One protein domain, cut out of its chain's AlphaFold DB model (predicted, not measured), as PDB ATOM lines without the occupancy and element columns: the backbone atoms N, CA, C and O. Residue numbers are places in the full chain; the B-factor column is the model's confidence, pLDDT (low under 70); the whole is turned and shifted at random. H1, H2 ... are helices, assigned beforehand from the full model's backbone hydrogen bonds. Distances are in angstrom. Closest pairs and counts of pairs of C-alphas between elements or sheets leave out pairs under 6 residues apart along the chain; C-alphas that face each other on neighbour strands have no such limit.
ATOM      1  N   GLY A  72     221.258 186.025 227.186       39.59
ATOM      2  CA  GLY A  72     220.103 186.526 226.438       39.59
ATOM      3  C   GLY A  72     220.309 187.923 225.843       39.59
ATOM      4  O   GLY A  72     219.923 188.135 224.698       39.59
ATOM      5  N   VAL A  73     221.003 188.834 226.537       44.09
ATOM      6  CA  VAL A  73     221.320 190.186 226.028       44.09
ATOM      7  C   VAL A  73     222.262 190.105 224.818       44.09
ATOM      8  O   VAL A  73     222.019 190.730 223.790       44.09
ATOM      9  N   PHE A  74     223.284 189.247 224.871       41.03
ATOM     10  CA  PHE A  74     224.203 189.026 223.746       41.03
ATOM     11  C   PHE A  74     223.541 188.304 222.560       41.03
ATOM     12  O   PHE A  74     223.804 188.625 221.399       41.03
ATOM     13  N   GLN A  75     222.658 187.338 222.834       43.81
ATOM     14  CA  GLN A  75     221.882 186.651 221.798       43.81
ATOM     15  C   GLN A  75     220.827 187.564 221.163       43.81
ATOM     16  O   GLN A  75     220.612 187.446 219.952       43.81
ATOM     17  N   SER A  76     220.230 188.474 221.945       44.06
ATOM     18  CA  SER A  76     219.329 189.539 221.486       44.06
ATOM     19  C   SER A  76     220.044 190.400 220.451       44.06
ATOM     20  O   SER A  76     219.621 190.418 219.303       44.06
ATOM     21  N   VAL A  77     221.224 190.948 220.769       43.09
ATOM     22  CA  VAL A  77     222.004 191.788 219.837       43.09
ATOM     23  C   VAL A  77     222.320 191.074 218.512       43.09
ATOM     24  O   VAL A  77     222.151 191.651 217.435       43.09
ATOM     25  N   HIS A  78     222.725 189.798 218.546       45.62
ATOM     26  CA  HIS A  78     223.017 189.048 217.316       45.62
ATOM     27  C   HIS A  78     221.755 188.724 216.489       45.62
ATOM     28  O   HIS A  78     221.799 188.751 215.257       45.62
ATOM     29  N   HIS A  79     220.616 188.444 217.137       46.53
ATOM     30  CA  HIS A  79     219.330 188.276 216.447       46.53
ATOM     31  C   HIS A  79     218.803 189.610 215.899       46.53
ATOM     32  O   HIS A  79     218.275 189.642 214.784       46.53
ATOM     33  N   SER A  80     219.028 190.715 216.613       49.38
ATOM     34  CA  SER A  80     218.684 192.067 216.177       49.38
ATOM     35  C   SER A  80     219.431 192.455 214.902       49.38
ATOM     36  O   SER A  80     218.795 193.014 214.018       49.38
ATOM     37  N   ARG A  81     220.697 192.047 214.690       51.44
ATOM     38  CA  ARG A  81     221.408 192.271 213.403       51.44
ATOM     39  C   ARG A  81     220.653 191.708 212.188       51.44
ATOM     40  O   ARG A  81     220.597 192.340 211.136       51.44
ATOM     41  N   LYS A  82     220.029 190.527 212.312       51.50
ATOM     42  CA  LYS A  82     219.204 189.947 211.230       51.50
ATOM     43  C   LYS A  82     217.867 190.673 211.064       51.50
ATOM     44  O   LYS A  82     217.387 190.796 209.940       51.50
ATOM     45  N   ARG A  83     217.279 191.145 212.166       53.38
ATOM     46  CA  ARG A  83     215.999 191.869 212.188       53.38
ATOM     47  C   ARG A  83     216.126 193.288 211.629       53.38
ATOM     48  O   ARG A  83     215.316 193.653 210.789       53.38
ATOM     49  N   ILE A  84     217.180 194.021 211.990       52.19
ATOM     50  CA  ILE A  84     217.492 195.361 211.466       52.19
ATOM     51  C   ILE A  84     217.618 195.301 209.940       52.19
ATOM     52  O   ILE A  84     216.910 196.025 209.255       52.19
ATOM     53  N   ARG A  85     218.372 194.336 209.390       53.50
ATOM     54  CA  ARG A  85     218.462 194.123 207.928       53.50
ATOM     55  C   ARG A  85     217.116 193.815 207.265       53.50
ATOM     56  O   ARG A  85     216.931 194.113 206.088       53.50
ATOM     57  N   SER A  86     216.188 193.189 207.990       50.91
ATOM     58  CA  SER A  86     214.823 192.953 207.507       50.91
ATOM     59  C   SER A  86     213.983 194.229 207.542       50.91
ATOM     60  O   SER A  86     213.226 194.462 206.606       50.91
ATOM     61  N   CYS A  87     214.126 195.054 208.583       50.22
ATOM     62  CA  CYS A  87     213.462 196.350 208.695       50.22
ATOM     63  C   CYS A  87     213.975 197.317 207.621       50.22
ATOM     64  O   CYS A  87     213.166 197.804 206.844       50.22
ATOM     65  N   THR A  88     215.293 197.504 207.464       51.81
ATOM     66  CA  THR A  88     215.850 198.401 206.434       51.81
ATOM     67  C   THR A  88     215.387 198.024 205.021       51.81
ATOM     68  O   THR A  88     215.088 198.901 204.215       51.81
ATOM     69  N   TYR A 105     211.339 205.573 207.739       89.62
ATOM     70  CA  TYR A 105     212.747 205.287 207.463       89.62
ATOM     71  C   TYR A 105     213.613 205.574 208.689       89.62
ATOM     72  O   TYR A 105     213.220 206.324 209.581       89.62
ATOM     73  N   LEU A 106     214.799 204.964 208.724       93.00
ATOM     74  CA  LEU A 106     215.796 205.198 209.766       93.00
ATOM     75  C   LEU A 106     216.820 206.229 209.286       93.00
ATOM     76  O   LEU A 106     217.428 206.064 208.227       93.00
ATOM     77  N   ASP A 107     217.021 207.275 210.072       94.38
ATOM     78  CA  ASP A 107     218.020 208.309 209.839       94.38
ATOM     79  C   ASP A 107     219.388 207.858 210.364       94.38
ATOM     80  O   ASP A 107     219.605 207.728 211.565       94.38
ATOM     81  N   ALA A 108     220.330 207.621 209.454       94.56
ATOM     82  CA  ALA A 108     221.680 207.155 209.764       94.56
ATOM     83  C   ALA A 108     222.626 208.297 210.189       94.56
ATOM     84  O   ALA A 108     223.762 208.393 209.721       94.56
ATOM     85  N   THR A 109     222.152 209.187 211.060       94.31
ATOM     86  CA  THR A 109     222.951 210.268 211.650       94.31
ATOM     87  C   THR A 109     223.018 210.115 213.164       94.31
ATOM     88  O   THR A 109     222.129 209.548 213.801       94.31
ATOM     89  N   ILE A 110     224.107 210.582 213.765       95.19
ATOM     90  CA  ILE A 110     224.338 210.494 215.206       95.19
ATOM     91  C   ILE A 110     224.723 211.874 215.728       95.19
ATOM     92  O   ILE A 110     225.673 212.492 215.248       95.19
ATOM     93  N   ASP A 111     223.965 212.349 216.705       96.38
ATOM     94  CA  ASP A 111     224.220 213.570 217.456       96.38
ATOM     95  C   ASP A 111     224.233 213.258 218.962       96.38
ATOM     96  O   ASP A 111     224.093 212.104 219.381       96.38
ATOM     97  N   ASP A 112     224.462 214.282 219.784       96.62
ATOM     98  CA  ASP A 112     224.557 214.098 221.232       96.62
ATOM     99  C   ASP A 112     223.236 213.624 221.854       96.62
ATOM    100  O   ASP A 112     223.254 212.781 222.753       96.62
ATOM    101  N   ASP A 113     222.100 214.096 221.336       97.19
ATOM    102  CA  ASP A 113     220.776 213.709 221.821       97.19
ATOM    103  C   ASP A 113     220.518 212.222 221.552       97.19
ATOM    104  O   ASP A 113     220.143 211.486 222.465       97.19
ATOM    105  N   ARG A 114     220.820 211.722 220.348       97.31
ATOM    106  CA  ARG A 114     220.707 210.290 220.024       97.31
ATOM    107  C   ARG A 114     221.668 209.424 220.828       97.31
ATOM    108  O   ARG A 114     221.287 208.329 221.243       97.31
ATOM    109  N   ILE A 115     222.887 209.898 221.102       98.12
ATOM    110  CA  ILE A 115     223.820 209.194 222.000       98.12
ATOM    111  C   ILE A 115     223.242 209.126 223.417       98.12
ATOM    112  O   ILE A 115     223.250 208.060 224.034       98.12
ATOM    113  N   ARG A 116     222.704 210.240 223.924       98.06
ATOM    114  CA  ARG A 116     222.069 210.319 225.244       98.06
ATOM    115  C   ARG A 116     220.862 209.383 225.342       98.06
ATOM    116  O   ARG A 116     220.730 208.681 226.344       98.06
ATOM    117  N   LEU A 117     220.026 209.318 224.304       97.88
ATOM    118  CA  LEU A 117     218.888 208.397 224.225       97.88
ATOM    119  C   LEU A 117     219.318 206.930 224.195       97.88
ATOM    120  O   LEU A 117     218.779 206.121 224.948       97.88
ATOM    121  N   LEU A 118     220.319 206.587 223.380       97.94
ATOM    122  CA  LEU A 118     220.865 205.229 223.336       97.94
ATOM    123  C   LEU A 118     221.433 204.815 224.693       97.94
ATOM    124  O   LEU A 118     221.160 203.714 225.168       97.94
ATOM    125  N   PHE A 119     222.185 205.701 225.343       98.19
ATOM    126  CA  PHE A 119     222.723 205.440 226.673       98.19
ATOM    127  C   PHE A 119     221.617 205.244 227.714       98.19
ATOM    128  O   PHE A 119     221.701 204.326 228.531       98.19
ATOM    129  N   ALA A 120     220.562 206.064 227.669       97.75
ATOM    130  CA  ALA A 120     219.397 205.922 228.536       97.75
ATOM    131  C   ALA A 120     218.733 204.553 228.349       97.75
ATOM    132  O   ALA A 120     218.499 203.834 229.322       97.75
ATOM    133  N   TRP A 121     218.518 204.158 227.093       97.56
ATOM    134  CA  TRP A 121     217.963 202.858 226.727       97.56
ATOM    135  C   TRP A 121     218.800 201.703 227.290       97.56
ATOM    136  O   TRP A 121     218.283 200.822 227.977       97.56
ATOM    137  N   ILE A 122     220.117 201.731 227.068       96.25
ATOM    138  CA  ILE A 122     221.048 200.705 227.562       96.25
ATOM    139  C   ILE A 122     221.059 200.668 229.092       96.25
ATOM    140  O   ILE A 122     221.055 199.591 229.683       96.25
ATOM    141  N   SER A 123     221.021 201.827 229.749       95.94
ATOM    142  CA  SER A 123     220.991 201.928 231.212       95.94
ATOM    143  C   SER A 123     219.745 201.268 231.808       95.94
ATOM    144  O   SER A 123     219.829 200.589 232.838       95.94
ATOM    145  N   ARG A 124     218.588 201.410 231.145       95.88
ATOM    146  CA  ARG A 124     217.344 200.715 231.516       95.88
ATOM    147  C   ARG A 124     217.461 199.204 231.335       95.88
ATOM    148  O   ARG A 124     217.161 198.469 232.276       95.88
ATOM    149  N   ALA A 125     217.962 198.758 230.183       94.81
ATOM    150  CA  ALA A 125     218.179 197.339 229.897       94.81
ATOM    151  C   ALA A 125     219.110 196.695 230.940       94.81
ATOM    152  O   ALA A 125     218.794 195.678 231.555       94.81
ATOM    153  N   MET A 126     220.226 197.358 231.257       91.44
ATOM    154  CA  MET A 126     221.166 196.919 232.293       91.44
ATOM    155  C   MET A 126     220.555 196.860 233.695       91.44
ATOM    156  O   MET A 126     220.981 196.052 234.520       91.44
ATOM    157  N   SER A 127     219.562 197.704 233.972       92.31
ATOM    158  CA  SER A 127     218.814 197.692 235.233       92.31
ATOM    159  C   SER A 127     217.785 196.552 235.303       92.31
ATOM    160  O   SER A 127     217.127 196.385 236.328       92.31
ATOM    161  N   GLY A 128     217.663 195.748 234.241       92.31
ATOM    162  CA  GLY A 128     216.775 194.591 234.154       92.31
ATOM    163  C   GLY A 128     215.365 194.906 233.655       92.31
ATOM    164  O   GLY A 128     214.480 194.061 233.809       92.31
ATOM    165  N   ASP A 129     215.127 196.094 233.087       95.00
ATOM    166  CA  ASP A 129     213.846 196.411 232.449       95.00
ATOM    167  C   ASP A 129     213.783 195.792 231.047       95.00
ATOM    168  O   ASP A 129     214.314 196.340 230.081       95.00
ATOM    169  N   GLN A 130     213.081 194.662 230.949       94.50
ATOM    170  CA  GLN A 130     212.973 193.854 229.729       94.50
ATOM    171  C   GLN A 130     212.390 194.605 228.529       94.50
ATOM    172  O   GLN A 130     212.614 194.199 227.389       94.50
ATOM    173  N   ARG A 131     211.659 195.707 228.752       93.94
ATOM    174  CA  ARG A 131     211.137 196.548 227.663       93.94
ATOM    175  C   ARG A 131     212.265 197.171 226.833       93.94
ATOM    176  O   ARG A 131     212.062 197.470 225.662       93.94
ATOM    177  N   PHE A 132     213.450 197.314 227.426       95.25
ATOM    178  CA  PHE A 132     214.628 197.924 226.816       95.25
ATOM    179  C   PHE A 132     215.660 196.891 226.316       95.25
ATOM    180  O   PHE A 132     216.704 197.275 225.795       95.25
ATOM    181  N   ASP A 133     215.379 195.585 226.392       93.75
ATOM    182  CA  ASP A 133     216.328 194.528 225.990       93.75
ATOM    183  C   ASP A 133     216.460 194.343 224.457       93.75
ATOM    184  O   ASP A 133     217.345 193.614 223.986       93.75
ATOM    185  N   ASP A 134     215.597 194.983 223.656       94.06
ATOM    186  CA  ASP A 134     215.640 194.933 222.187       94.06
ATOM    187  C   ASP A 134     216.328 196.179 221.604       94.06
ATOM    188  O   ASP A 134     215.734 197.251 221.473       94.06
ATOM    189  N   ILE A 135     217.592 196.026 221.198       92.38
ATOM    190  CA  ILE A 135     218.362 197.094 220.540       92.38
ATOM    191  C   ILE A 135     217.788 197.479 219.166       92.38
ATOM    192  O   ILE A 135     217.961 198.606 218.713       92.38
ATOM    193  N   GLY A 136     217.081 196.562 218.498       92.69
ATOM    194  CA  GLY A 136     216.396 196.857 217.243       92.69
ATOM    195  C   GLY A 136     215.228 197.814 217.464       92.69
ATOM    196  O   GLY A 136     215.062 198.752 216.689       92.69
ATOM    197  N   LEU A 137     214.476 197.625 218.554       92.62
ATOM    198  CA  LEU A 137     213.440 198.571 218.966       92.62
ATOM    199  C   LEU A 137     214.053 199.930 219.319       92.62
ATOM    200  O   LEU A 137     213.559 200.942 218.836       92.62
ATOM    201  N   ALA A 138     215.172 199.950 220.052       94.88
ATOM    202  CA  ALA A 138     215.899 201.188 220.339       94.88
ATOM    203  C   ALA A 138     216.231 201.964 219.054       94.88
ATOM    204  O   ALA A 138     216.040 203.175 218.990       94.88
ATOM    205  N   PHE A 139     216.695 201.271 218.008       95.00
ATOM    206  CA  PHE A 139     217.036 201.914 216.740       95.00
ATOM    207  C   PHE A 139     215.817 202.498 216.033       95.00
ATOM    208  O   PHE A 139     215.873 203.637 215.573       95.00
ATOM    209  N   VAL A 140     214.709 201.759 215.988       93.25
ATOM    210  CA  VAL A 140     213.456 202.268 215.415       93.25
ATOM    211  C   VAL A 140     212.963 203.485 216.194       93.25
ATOM    212  O   VAL A 140     212.610 204.483 215.582       93.25
ATOM    213  N   THR A 141     212.997 203.441 217.524       94.19
ATOM    214  CA  THR A 141     212.525 204.532 218.381       94.19
ATOM    215  C   THR A 141     213.395 205.790 218.294       94.19
ATOM    216  O   THR A 141     212.861 206.893 218.293       94.19
ATOM    217  N   ILE A 142     214.721 205.646 218.228       95.69
ATOM    218  CA  ILE A 142     215.666 206.774 218.330       95.69
ATOM    219  C   ILE A 142     216.005 207.375 216.959       95.69
ATOM    220  O   ILE A 142     216.231 208.581 216.845       95.69
ATOM    221  N   PHE A 143     216.065 206.541 215.920       95.50
ATOM    222  CA  PHE A 143     216.476 206.951 214.573       95.50
ATOM    223  C   PHE A 143     215.324 206.922 213.566       95.50
ATOM    224  O   PHE A 143     215.501 207.366 212.434       95.50
ATOM    225  N   GLY A 144     214.158 206.387 213.931       93.06
ATOM    226  CA  GLY A 144     212.996 206.346 213.053       93.06
ATOM    227  C   GLY A 144     212.350 207.715 212.883       93.06
ATOM    228  O   GLY A 144     212.022 208.387 213.856       93.06
ATOM    229  N   ASN A 145     212.111 208.093 211.633       89.44
ATOM    230  CA  ASN A 145     211.264 209.225 211.277       89.44
ATOM    231  C   ASN A 145     209.890 208.728 210.811       89.44
ATOM    232  O   ASN A 145     209.771 207.633 210.260       89.44
ATOM    233  N   HIS A 146     208.862 209.560 211.005       82.62
ATOM    234  CA  HIS A 146     207.475 209.283 210.596       82.62
ATOM    235  C   HIS A 146     206.882 207.989 211.176       82.62
ATOM    236  O   HIS A 146     206.080 207.326 210.523       82.62
ATOM    237  N   LEU A 147     207.274 207.625 212.401       80.88
ATOM    238  CA  LEU A 147     206.686 206.492 213.115       80.88
ATOM    239  C   LEU A 147     205.170 206.696 213.271       80.88
ATOM    240  O   LEU A 147     204.716 207.816 213.510       80.88
ATOM    241  N   SER A 148     204.391 205.619 213.124       77.62
ATOM    242  CA  SER A 148     202.949 205.668 213.368       77.62
ATOM    243  C   SER A 148     202.667 206.043 214.825       77.62
ATOM    244  O   SER A 148     203.441 205.694 215.716       77.62
ATOM    245  N   GLU A 149     201.529 206.699 215.080       75.38
ATOM    246  CA  GLU A 149     201.074 207.032 216.444       75.38
ATOM    247  C   GLU A 149     200.933 205.788 217.346       75.38
ATOM    248  O   GLU A 149     200.938 205.900 218.566       75.38
ATOM    249  N   GLU A 150     200.841 204.592 216.754       69.44
ATOM    250  CA  GLU A 150     200.789 203.312 217.468       69.44
ATOM    251  C   GLU A 150     202.127 202.916 218.107       69.44
ATOM    252  O   GLU A 150     202.148 202.148 219.073       69.44
ATOM    253  N   VAL A 151     203.251 203.407 217.578       70.19
ATOM    254  CA  VAL A 151     204.553 203.236 218.218       70.19
ATOM    255  C   VAL A 151     204.717 204.399 219.175       70.19
ATOM    256  O   VAL A 151     205.094 205.497 218.763       70.19
ATOM    257  N   ASP A 152     204.470 204.139 220.456       79.25
ATOM    258  CA  ASP A 152     204.643 205.114 221.532       79.25
ATOM    259  C   ASP A 152     206.131 205.385 221.833       79.25
ATOM    260  O   ASP A 152     206.677 205.136 222.909       79.25
ATOM    261  N   SER A 153     206.830 205.828 220.790       84.12
ATOM    262  CA  SER A 153     208.250 206.132 220.767       84.12
ATOM    263  C   SER A 153     208.555 207.299 221.695       84.12
ATOM    264  O   SER A 153     209.588 207.291 222.360       84.12
ATOM    265  N   ALA A 154     207.648 208.271 221.791       86.62
ATOM    266  CA  ALA A 154     207.800 209.424 222.657       86.62
ATOM    267  C   ALA A 154     207.740 209.028 224.139       86.62
ATOM    268  O   ALA A 154     208.663 209.378 224.875       86.62
ATOM    269  N   GLU A 155     206.726 208.271 224.578       90.31
ATOM    270  CA  GLU A 155     206.599 207.875 225.986       90.31
ATOM    271  C   GLU A 155     207.774 206.998 226.422       90.31
ATOM    272  O   GLU A 155     208.454 207.332 227.394       90.31
ATOM    273  N   ILE A 156     208.111 205.949 225.659       92.62
ATOM    274  CA  ILE A 156     209.210 205.040 226.029       92.62
ATOM    275  C   ILE A 156     210.573 205.751 226.066       92.62
ATOM    276  O   ILE A 156     211.422 205.448 226.909       92.62
ATOM    277  N   THR A 157     210.783 206.736 225.189       93.38
ATOM    278  CA  THR A 157     212.008 207.546 225.159       93.38
ATOM    279  C   THR A 157     212.088 208.470 226.371       93.38
ATOM    280  O   THR A 157     213.144 208.571 227.000       93.38
ATOM    281  N   GLN A 158     210.978 209.120 226.737       94.81
ATOM    282  CA  GLN A 158     210.912 209.959 227.936       94.81
ATOM    283  C   GLN A 158     211.094 209.135 229.212       94.81
ATOM    284  O   GLN A 158     211.832 209.548 230.108       94.81
ATOM    285  N   GLU A 159     210.503 207.939 229.276       94.81
ATOM    286  CA  GLU A 159     210.742 206.994 230.365       94.81
ATOM    287  C   GLU A 159     212.223 206.617 230.477       94.81
ATOM    288  O   GLU A 159     212.765 206.601 231.581       94.81
ATOM    289  N   ALA A 160     212.899 206.336 229.357       95.56
ATOM    290  CA  ALA A 160     214.326 206.021 229.369       95.56
ATOM    291  C   ALA A 160     215.143 207.193 229.930       95.56
ATOM    292  O   ALA A 160     215.952 207.019 230.845       95.56
ATOM    293  N   LEU A 161     214.897 208.397 229.403       96.50
ATOM    294  CA  LEU A 161     215.577 209.631 229.792       96.50
ATOM    295  C   LEU A 161     215.394 209.977 231.269       96.50
ATOM    296  O   LEU A 161     216.332 210.478 231.892       96.50
ATOM    297  N   ALA A 162     214.221 209.698 231.839       95.50
ATOM    298  CA  ALA A 162     213.917 209.979 233.241       95.50
ATOM    299  C   ALA A 162     214.826 209.220 234.228       95.50
ATOM    300  O   ALA A 162     214.940 209.622 235.386       95.50
ATOM    301  N   PHE A 163     215.485 208.146 233.781       90.19
ATOM    302  CA  PHE A 163     216.415 207.344 234.581       90.19
ATOM    303  C   PHE A 163     217.888 207.661 234.331       90.19
ATOM    304  O   PHE A 163     218.754 207.000 234.910       90.19
ATOM    305  N   LEU A 164     218.194 208.648 233.486       93.62
ATOM    306  CA  LEU A 164     219.577 209.056 233.306       93.62
ATOM    307  C   LEU A 164     220.154 209.634 234.603       93.62
ATOM    308  O   LEU A 164     219.466 210.380 235.310       93.62
ATOM    309  N   PRO A 165     221.432 209.343 234.897       93.56
ATOM    310  CA  PRO A 165     222.144 210.020 235.965       93.56
ATOM    311  C   PRO A 165     222.124 211.542 235.780       93.56
ATOM    312  O   PRO A 165     222.024 212.058 234.662       93.56
TER     313      PRO A 165
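What this domain is: This is residues 72 to 88 and 105 to 165 of the 408 residues of the protein "Hypothetical protein" of Ditylum brightwellii (UniProt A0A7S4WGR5). The longest helix, H1, packs aslant on H3, which forms a helical hairpin with H2; the short helix H4 packs across both members of that hairpin, making a three-helix core that H1 joins through H3 alone. The printed part has 78 residues with four named helices, in the order H1, H2, H3, H4, and no named strand; its class is all helix. It is compact, with a radius of gyration of the C-alphas of 12.1 A, and its outline is rounded, spanning 33 by 28 by 25 A.

How they stand to each other: H1, residues 72 to 88, has a kink of 32 degrees near residue 82. It touches H3, residues 135 to 143, at a steep tilt of 48 degrees, the same way; their closest C-alphas, of Ser 80 and Gly 136, are 5.4 A apart. H3 is the hub, a helix that touches the three others. H2, residues 112 to 126, touches H3 at a shallow tilt of 26 degrees, opposite ways, a hairpin whose closest C-alphas are those of Arg 114 and Ile 142, 6.4 A apart. H4, residues 153 to 161, touches H2 and is about perpendicular to it at 76 degrees, with the closest C-alphas, of Ala 120 and Ala 160, 5.1 A apart. H4 also touches H3, about perpendicular at 75 degrees, with the closest C-alphas, of Thr 141 and Ser 153, 5.2 A apart. The helix packing is mostly crossed, the helices that touch mostly standing at more than a shallow tilt. H1 is apart from H2 and from H4. Residues 105 to 106 pair with residues 144 to 145, antiparallel, as a short pairing. In H2, H3 and H4 every O i to N i+4 pair is within hydrogen-bond range; in H1 12 of 13 are.

Where its parts are: H1 begins at C-alpha 72, (220.103, 186.526, 226.438), and is 23.6 A long from first to last C-alpha. H2 begins at C-alpha 112, (224.557, 214.098, 221.232), and is 20.7 A long. H3 measures 11.7 A and H4 12.1 A; H4 ends at C-alpha 161, (215.577, 209.631, 229.792).

The domain as a whole: The two C-alphas farthest apart are those of Ser 86 and Pro 165, 34.0 A. Residues 89 to 104 are cut out, and C-alphas 88 and 105 are 7.6 A apart across the cut, on the link from H1 to H2. The links from H2 to H3 and from H3 to H4 are short, with 8 and 9 residues. The mean pLDDT of the printed part is 82.5; residues 72 to 88, which are H1, and residue 150 are under 70, and the mean over H1 is 48.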